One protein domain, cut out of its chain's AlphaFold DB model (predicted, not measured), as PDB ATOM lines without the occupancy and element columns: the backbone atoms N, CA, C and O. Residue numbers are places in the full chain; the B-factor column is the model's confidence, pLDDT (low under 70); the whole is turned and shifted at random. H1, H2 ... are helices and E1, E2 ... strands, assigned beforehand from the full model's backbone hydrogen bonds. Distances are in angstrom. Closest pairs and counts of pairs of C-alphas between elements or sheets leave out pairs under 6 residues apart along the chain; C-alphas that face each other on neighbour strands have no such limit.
ATOM      1  N   LEU A  30     -14.495  32.107 -32.523       95.62
ATOM      2  CA  LEU A  30     -13.626  32.883 -31.643       95.62
ATOM      3  C   LEU A  30     -13.740  34.363 -31.995       95.62
ATOM      4  O   LEU A  30     -13.594  34.739 -33.159       95.62
ATOM      5  N   VAL A  31     -13.944  35.192 -30.981       95.06
ATOM      6  CA  VAL A  31     -13.900  36.650 -31.089       95.06
ATOM      7  C   VAL A  31     -12.650  37.124 -30.373       95.06
ATOM      8  O   VAL A  31     -12.450  36.806 -29.207       95.06
ATOM      9  N   ILE A  32     -11.777  37.828 -31.085       92.38
ATOM     10  CA  ILE A  32     -10.447  38.220 -30.609       92.38
ATOM     11  C   ILE A  32     -10.398  39.742 -30.529       92.38
ATOM     12  O   ILE A  32     -10.932  40.414 -31.410       92.38
ATOM     13  N   GLY A  33      -9.721  40.279 -29.514       92.69
ATOM     14  CA  GLY A  33      -9.518  41.722 -29.387       92.69
ATOM     15  C   GLY A  33     -10.670  42.442 -28.690       92.69
ATOM     16  O   GLY A  33     -10.851  43.636 -28.900       92.69
ATOM     17  N   VAL A  34     -11.460  41.728 -27.886       95.38
ATOM     18  CA  VAL A  34     -12.547  42.331 -27.106       95.38
ATOM     19  C   VAL A  34     -11.944  43.079 -25.906       95.38
ATOM     20  O   VAL A  34     -11.099  42.496 -25.227       95.38
ATOM     21  N   PRO A  35     -12.320  44.336 -25.616       96.00
ATOM     22  CA  PRO A  35     -11.878  45.025 -24.400       96.00
ATOM     23  C   PRO A  35     -12.238  44.233 -23.134       96.00
ATOM     24  O   PRO A  35     -13.244  43.527 -23.106       96.00
ATOM     25  N   GLU A  36     -11.423  44.318 -22.081       93.56
ATOM     26  CA  GLU A  36     -11.655  43.547 -20.847       93.56
ATOM     27  C   GLU A  36     -12.927  43.996 -20.113       93.56
ATOM     28  O   GLU A  36     -13.623  43.189 -19.497       93.56
ATOM     29  N   GLU A  37     -13.229  45.286 -20.209       95.25
ATOM     30  CA  GLU A  37     -14.380  45.962 -19.626       95.25
ATOM     31  C   GLU A  37     -15.683  45.770 -20.412       95.25
ATOM     32  O   GLU A  37     -16.743  46.165 -19.924       95.25
ATOM     33  N   GLU A  38     -15.616  45.195 -21.617       96.56
ATOM     34  CA  GLU A  38     -16.794  44.984 -22.453       96.56
ATOM     35  C   GLU A  38     -17.710  43.927 -21.826       96.56
ATOM     36  O   GLU A  38     -17.275  42.832 -21.445       96.56
ATOM     37  N   ASP A  39     -18.999  44.246 -21.723       96.62
ATOM     38  CA  ASP A  39     -19.956  43.331 -21.115       96.62
ATOM     39  C   ASP A  39     -20.273  42.161 -22.055       96.62
ATOM     40  O   ASP A  39     -20.426  42.314 -23.269       96.62
ATOM     41  N   ILE A  40     -20.425  40.970 -21.472       96.94
ATOM     42  CA  ILE A  40     -20.742  39.754 -22.224       96.94
ATOM     43  C   ILE A  40     -22.038  39.926 -23.026       96.94
ATOM     44  O   ILE A  40     -22.097  39.478 -24.170       96.94
ATOM     45  N   SER A  41     -23.057  40.583 -22.462       97.31
ATOM     46  CA  SER A  41     -24.323  40.809 -23.163       97.31
ATOM     47  C   SER A  41     -24.156  41.729 -24.367       97.31
ATOM     48  O   SER A  41     -24.704  41.424 -25.420       97.31
ATOM     49  N   THR A  42     -23.320  42.770 -24.280       97.75
ATOM     50  CA  THR A  42     -23.016  43.630 -25.433       97.75
ATOM     51  C   THR A  42     -22.349  42.842 -26.558       97.75
ATOM     52  O   THR A  42     -22.687  43.026 -27.731       97.75
ATOM     53  N   VAL A  43     -21.413  41.944 -26.224       97.19
ATOM     54  CA  VAL A  43     -20.750  41.079 -27.211       97.19
ATOM     55  C   VAL A  43     -21.753  40.130 -27.861       97.19
ATOM     56  O   VAL A  43     -21.785  40.038 -29.087       97.19
ATOM     57  N   GLU A  44     -22.583  39.448 -27.066       97.88
ATOM     58  CA  GLU A  44     -23.641  38.569 -27.575       97.88
ATOM     59  C   GLU A  44     -24.583  39.346 -28.505       97.88
ATOM     60  O   GLU A  44     -24.677  39.006 -29.683       97.88
ATOM     61  N   ASP A  45     -25.171  40.448 -28.036       97.50
ATOM     62  CA  ASP A  45     -26.111  41.284 -28.793       97.50
ATOM     63  C   ASP A  45     -25.501  41.823 -30.096       97.50
ATOM     64  O   ASP A  45     -26.175  41.919 -31.126       97.50
ATOM     65  N   THR A  46     -24.211  42.169 -30.088       96.75
ATOM     66  CA  THR A  46     -23.492  42.622 -31.287       96.75
ATOM     67  C   THR A  46     -23.326  41.490 -32.297       96.75
ATOM     68  O   THR A  46     -23.551  41.687 -33.493       96.75
ATOM     69  N   LEU A  47     -22.965  40.290 -31.841       96.06
ATOM     70  CA  LEU A  47     -22.802  39.125 -32.711       96.06
ATOM     71  C   LEU A  47     -24.143  38.631 -33.266       96.06
ATOM     72  O   LEU A  47     -24.198  38.210 -34.420       96.06
ATOM     73  N   GLU A  48     -25.231  38.738 -32.503       95.81
ATOM     74  CA  GLU A  48     -26.576  38.360 -32.959       95.81
ATOM     75  C   GLU A  48     -27.091  39.239 -34.116       95.81
ATOM     76  O   GLU A  48     -27.940  38.806 -34.901       95.81
ATOM     77  N   GLN A  49     -26.540  40.448 -34.305       95.56
ATOM     78  CA  GLN A  49     -26.834  41.283 -35.481       95.56
ATOM     79  C   GLN A  49     -26.299  40.666 -36.783       95.56
ATOM     80  O   GLN A  49     -26.810  40.954 -37.875       95.56
ATOM     81  N   VAL A  50     -25.305  39.778 -36.695       92.44
ATOM     82  CA  VAL A  50     -24.822  38.992 -37.830       92.44
ATOM     83  C   VAL A  50     -25.820  37.865 -38.093       92.44
ATOM     84  O   VAL A  50     -25.779  36.798 -37.484       92.44
ATOM     85  N   LYS A  51     -26.721  38.093 -39.057       85.62
ATOM     86  CA  LYS A  51     -27.865  37.210 -39.374       85.62
ATOM     87  C   LYS A  51     -27.518  35.724 -39.535       85.62
ATOM     88  O   LYS A  51     -28.379  34.876 -39.316       85.62
ATOM     89  N   THR A  52     -26.294  35.404 -39.949       90.88
ATOM     90  CA  THR A  52     -25.835  34.026 -40.162       90.88
ATOM     91  C   THR A  52     -25.446  33.292 -38.880       90.88
ATOM     92  O   THR A  52     -25.341  32.077 -38.943       90.88
ATOM     93  N   LEU A  53     -25.248  33.976 -37.747       91.31
ATOM     94  CA  LEU A  53     -24.915  33.356 -36.451       91.31
ATOM     95  C   LEU A  53     -26.163  33.029 -35.615       91.31
ATOM     96  O   LEU A  53     -26.154  32.091 -34.816       91.31
ATOM     97  N   GLY A  54     -27.234  33.807 -35.819       93.56
ATOM     98  CA  GLY A  54     -28.449  33.809 -35.005       93.56
ATOM     99  C   GLY A  54     -28.153  33.990 -33.525       93.56
ATOM    100  O   GLY A  54     -27.423  34.906 -33.188       93.56
ATOM    101  N   LYS A  55     -28.750  33.167 -32.651       96.44
ATOM    102  CA  LYS A  55     -28.579  33.322 -31.198       96.44
ATOM    103  C   LYS A  55     -27.148  32.980 -30.802       96.44
ATOM    104  O   LYS A  55     -26.681  31.903 -31.173       96.44
ATOM    105  N   VAL A  56     -26.503  33.839 -30.021       97.56
ATOM    106  CA  VAL A  56     -25.106  33.668 -29.609       97.56
ATOM    107  C   VAL A  56     -25.005  33.585 -28.091       97.56
ATOM    108  O   VAL A  56     -25.721  34.269 -27.367       97.56
ATOM    109  N   ARG A  57     -24.127  32.710 -27.598       98.19
ATOM    110  CA  ARG A  57     -23.768  32.616 -26.181       98.19
ATOM    111  C   ARG A  57     -22.267  32.532 -25.994       98.19
ATOM    112  O   ARG A  57     -21.629  31.662 -26.578       98.19
ATOM    113  N   VAL A  58     -21.704  33.368 -25.132       97.88
ATOM    114  CA  VAL A  58     -20.305  33.237 -24.714       97.88
ATOM    115  C   VAL A  58     -20.176  32.029 -23.787       97.88
ATOM    116  O   VAL A  58     -20.917  31.880 -22.814       97.88
ATOM    117  N   ARG A  59     -19.225  31.147 -24.093       97.81
ATOM    118  CA  ARG A  59     -18.973  29.898 -23.359       97.81
ATOM    119  C   ARG A  59     -17.649  29.911 -22.611       97.81
ATOM    120  O   ARG A  59     -17.589  29.419 -21.495       97.81
ATOM    121  N   GLY A  60     -16.627  30.552 -23.173       95.56
ATOM    122  CA  GLY A  60     -15.324  30.701 -22.529       95.56
ATOM    123  C   GLY A  60     -14.662  32.024 -22.887       95.56
ATOM    124  O   GLY A  60     -14.987  32.636 -23.903       95.56
ATOM    125  N   LYS A  61     -13.710  32.469 -22.063       95.19
ATOM    126  CA  LYS A  61     -12.848  33.617 -22.370       95.19
ATOM    127  C   LYS A  61     -11.434  33.421 -21.839       95.19
ATOM    128  O   LYS A  61     -11.238  32.771 -20.816       95.19
ATOM    129  N   MET A  62     -10.464  34.026 -22.509       94.44
ATOM    130  CA  MET A  62      -9.056  34.030 -22.123       94.44
ATOM    131  C   MET A  62      -8.485  35.422 -22.353       94.44
ATOM    132  O   MET A  62      -8.728  36.028 -23.396       94.44
ATOM    133  N   PHE A  63      -7.731  35.914 -21.377       93.56
ATOM    134  CA  PHE A  63      -7.045  37.194 -21.477       93.56
ATOM    135  C   PHE A  63      -5.748  37.048 -22.273       93.56
ATOM    136  O   PHE A  63      -4.907  36.201 -21.963       93.56
ATOM    137  N   ASP A  64      -5.592  37.885 -23.292       87.44
ATOM    138  CA  ASP A  64      -4.358  38.062 -24.040       87.44
ATOM    139  C   ASP A  64      -3.592  39.256 -23.467       87.44
ATOM    140  O   ASP A  64      -3.838  40.414 -23.807       87.44
ATOM    141  N   ALA A  65      -2.624  38.951 -22.606       88.00
ATOM    142  CA  ALA A  65      -1.797  39.956 -21.952       88.00
ATOM    143  C   ALA A  65      -0.950  40.793 -22.925       88.00
ATOM    144  O   ALA A  65      -0.573  41.906 -22.571       88.00
ATOM    145  N   ASN A  66      -0.651  40.297 -24.134       86.75
ATOM    146  CA  ASN A  66       0.146  41.060 -25.100       86.75
ATOM    147  C   ASN A  66      -0.668  42.203 -25.712       86.75
ATOM    148  O   ASN A  66      -0.136  43.284 -25.941       86.75
ATOM    149  N   ASN A  67      -1.954  41.945 -25.960       85.50
ATOM    150  CA  ASN A  67      -2.869  42.896 -26.584       85.50
ATOM    151  C   ASN A  67      -3.771  43.607 -25.565       85.50
ATOM    152  O   ASN A  67      -4.559  44.457 -25.962       85.50
ATOM    153  N   GLN A  68      -3.676  43.246 -24.280       91.88
ATOM    154  CA  GLN A  68      -4.566  43.698 -23.206       91.88
ATOM    155  C   GLN A  68      -6.050  43.576 -23.584       91.88
ATOM    156  O   GLN A  68      -6.847  44.476 -23.347       91.88
ATOM    157  N   THR A  69      -6.403  42.457 -24.216       94.75
ATOM    158  CA  THR A  69      -7.760  42.177 -24.698       94.75
ATOM    159  C   THR A  69      -8.173  40.756 -24.338       94.75
ATOM    160  O   THR A  69      -7.370  39.938 -23.890       94.75
ATOM    161  N   LEU A  70      -9.443  40.438 -24.542       94.81
ATOM    162  CA  LEU A  70     -10.015  39.114 -24.399       94.81
ATOM    163  C   LEU A  70     -10.135  38.425 -25.762       94.81
ATOM    164  O   LEU A  70     -10.478  39.024 -26.785       94.81
ATOM    165  N   THR A  71      -9.898  37.116 -25.742       94.75
ATOM    166  CA  THR A  71     -10.410  36.174 -26.735       94.75
ATOM    167  C   THR A  71     -11.586  35.426 -26.122       94.75
ATOM    168  O   THR A  71     -11.455  34.864 -25.035       94.75
ATOM    169  N   MET A  72     -12.725  35.398 -26.807       96.25
ATOM    170  CA  MET A  72     -13.959  34.767 -26.345       96.25
ATOM    171  C   MET A  72     -14.361  33.633 -27.287       96.25
ATOM    172  O   MET A  72     -14.342  33.799 -28.504       96.25
ATOM    173  N   LEU A  73     -14.733  32.488 -26.718       97.38
ATOM    174  CA  LEU A  73     -15.370  31.385 -27.429       97.38
ATOM    175  C   LEU A  73     -16.880  31.551 -27.320       97.38
ATOM    176  O   LEU A  73     -17.423  31.552 -26.212       97.38
ATOM    177  N   CYS A  74     -17.544  31.640 -28.465       97.56
ATOM    178  CA  CYS A  74     -18.987  31.799 -28.542       97.56
ATOM    179  C   CYS A  74     -19.614  30.590 -29.235       97.56
ATOM    180  O   CYS A  74     -19.096  30.125 -30.248       97.56
ATOM    181  N   GLU A  75     -20.734  30.113 -28.705       97.25
ATOM    182  CA  GLU A  75     -21.630  29.164 -29.356       97.25
ATOM    183  C   GLU A  75     -22.714  29.932 -30.120       97.25
ATOM    184  O   GLU A  75     -23.294  30.888 -29.602       97.25
ATOM    185  N   CYS A  76     -23.001  29.503 -31.340       95.88
ATOM    186  CA  CYS A  76     -23.984  30.072 -32.245       95.88
ATOM    187  C   CYS A  76     -25.086  29.044 -32.513       95.88
ATOM    188  O   CYS A  76     -24.834  27.847 -32.641       95.88
ATOM    189  N   ARG A  77     -26.332  29.502 -32.653       92.38
ATOM    190  CA  ARG A  77     -27.450  28.617 -33.006       92.38
ATOM    191  C   ARG A  77     -27.311  28.054 -34.422       92.38
ATOM    192  O   ARG A  77     -27.752  26.938 -34.684       92.38
TER     193      ARG A  77
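This is residues 30 to 77 of the 94 residues of an uncharacterized protein of Oreochromis niloticus (UniProt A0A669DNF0). A long, twisted hairpin of two strands, E2 and E3, makes the length of this small domain; the short strand E1 lies beside E3 to complete a three-stranded sheet, and one helix, H1, packs on that sheet, mostly on E2. The turn of the hairpin, at residues 65 to 68, makes one end of the rod, and the link from H1 to E2 reaches the other. The printed part has 48 residues, with one named helix and three named strands in the order E1, H1, E2, E3; the sheet has the order E1, E3, E2 and is antiparallel throughout. The class is mixed, helices and strands, and the whole is compact, with a radius of gyration of the C-alphas of 10.6 A and spans of 31 by 15 by 13 A.

E1, residues 30 to 34, is an edge strand and the antiparallel neighbour of E3, residues 69 to 76, at 147 degrees between their directions. N 31 and O 72 are 2.9 A apart and N 70 and O 34 are 2.7 A apart, both within hydrogen-bond range. H1, residues 40 to 48, is on the sheet, with 32 pairs of C-alphas within 10 A. It touches E2, residues 56 to 64, where the closest C-alphas, those of Glu 44 and Val 56, are 5.5 A apart. H1 and E3 are near each other, with 9 pairs of C-alphas within 10 A. In H1 each O i to N i+4 pair is within hydrogen-bond range. E2 is the other edge strand and bends by 65 degrees at residue 59. E2 and E3 form a hairpin, antiparallel at 157 degrees; N 57 and O 75 are 2.8 A apart, and N 71 and O 62 are 2.8 A apart, within hydrogen-bond range. E1, H1 and E2 make a split strand-helix-strand unit, two strands that run the same way with a helix between them in the chain and E3 between them in the sheet; its crossover is right-handed. The sheet is only just strongly twisted, its C-alphas lying up to 4.4 A off their best plane.

E1 begins at C-alpha 30, at (-13.626, 32.883, -31.643). H1 runs 12.3 A from C-alpha 40, at (-20.742, 39.754, -22.224), to C-alpha 48. E2 is the longest strand by residues, with 9, and measures 21.9 A. E3 measures 21.6 A and ends at C-alpha 76, at (-23.984, 30.072, -32.245).

The two C-alphas farthest apart, those of Lys 51 and Asn 66, are 31.7 A apart. The printed part has no cut and no long link: E1 to H1 and E2 to E3 are tight, H1 to E2 is short. The mean pLDDT of the printed part is 94.6, and no printed residue is under 70.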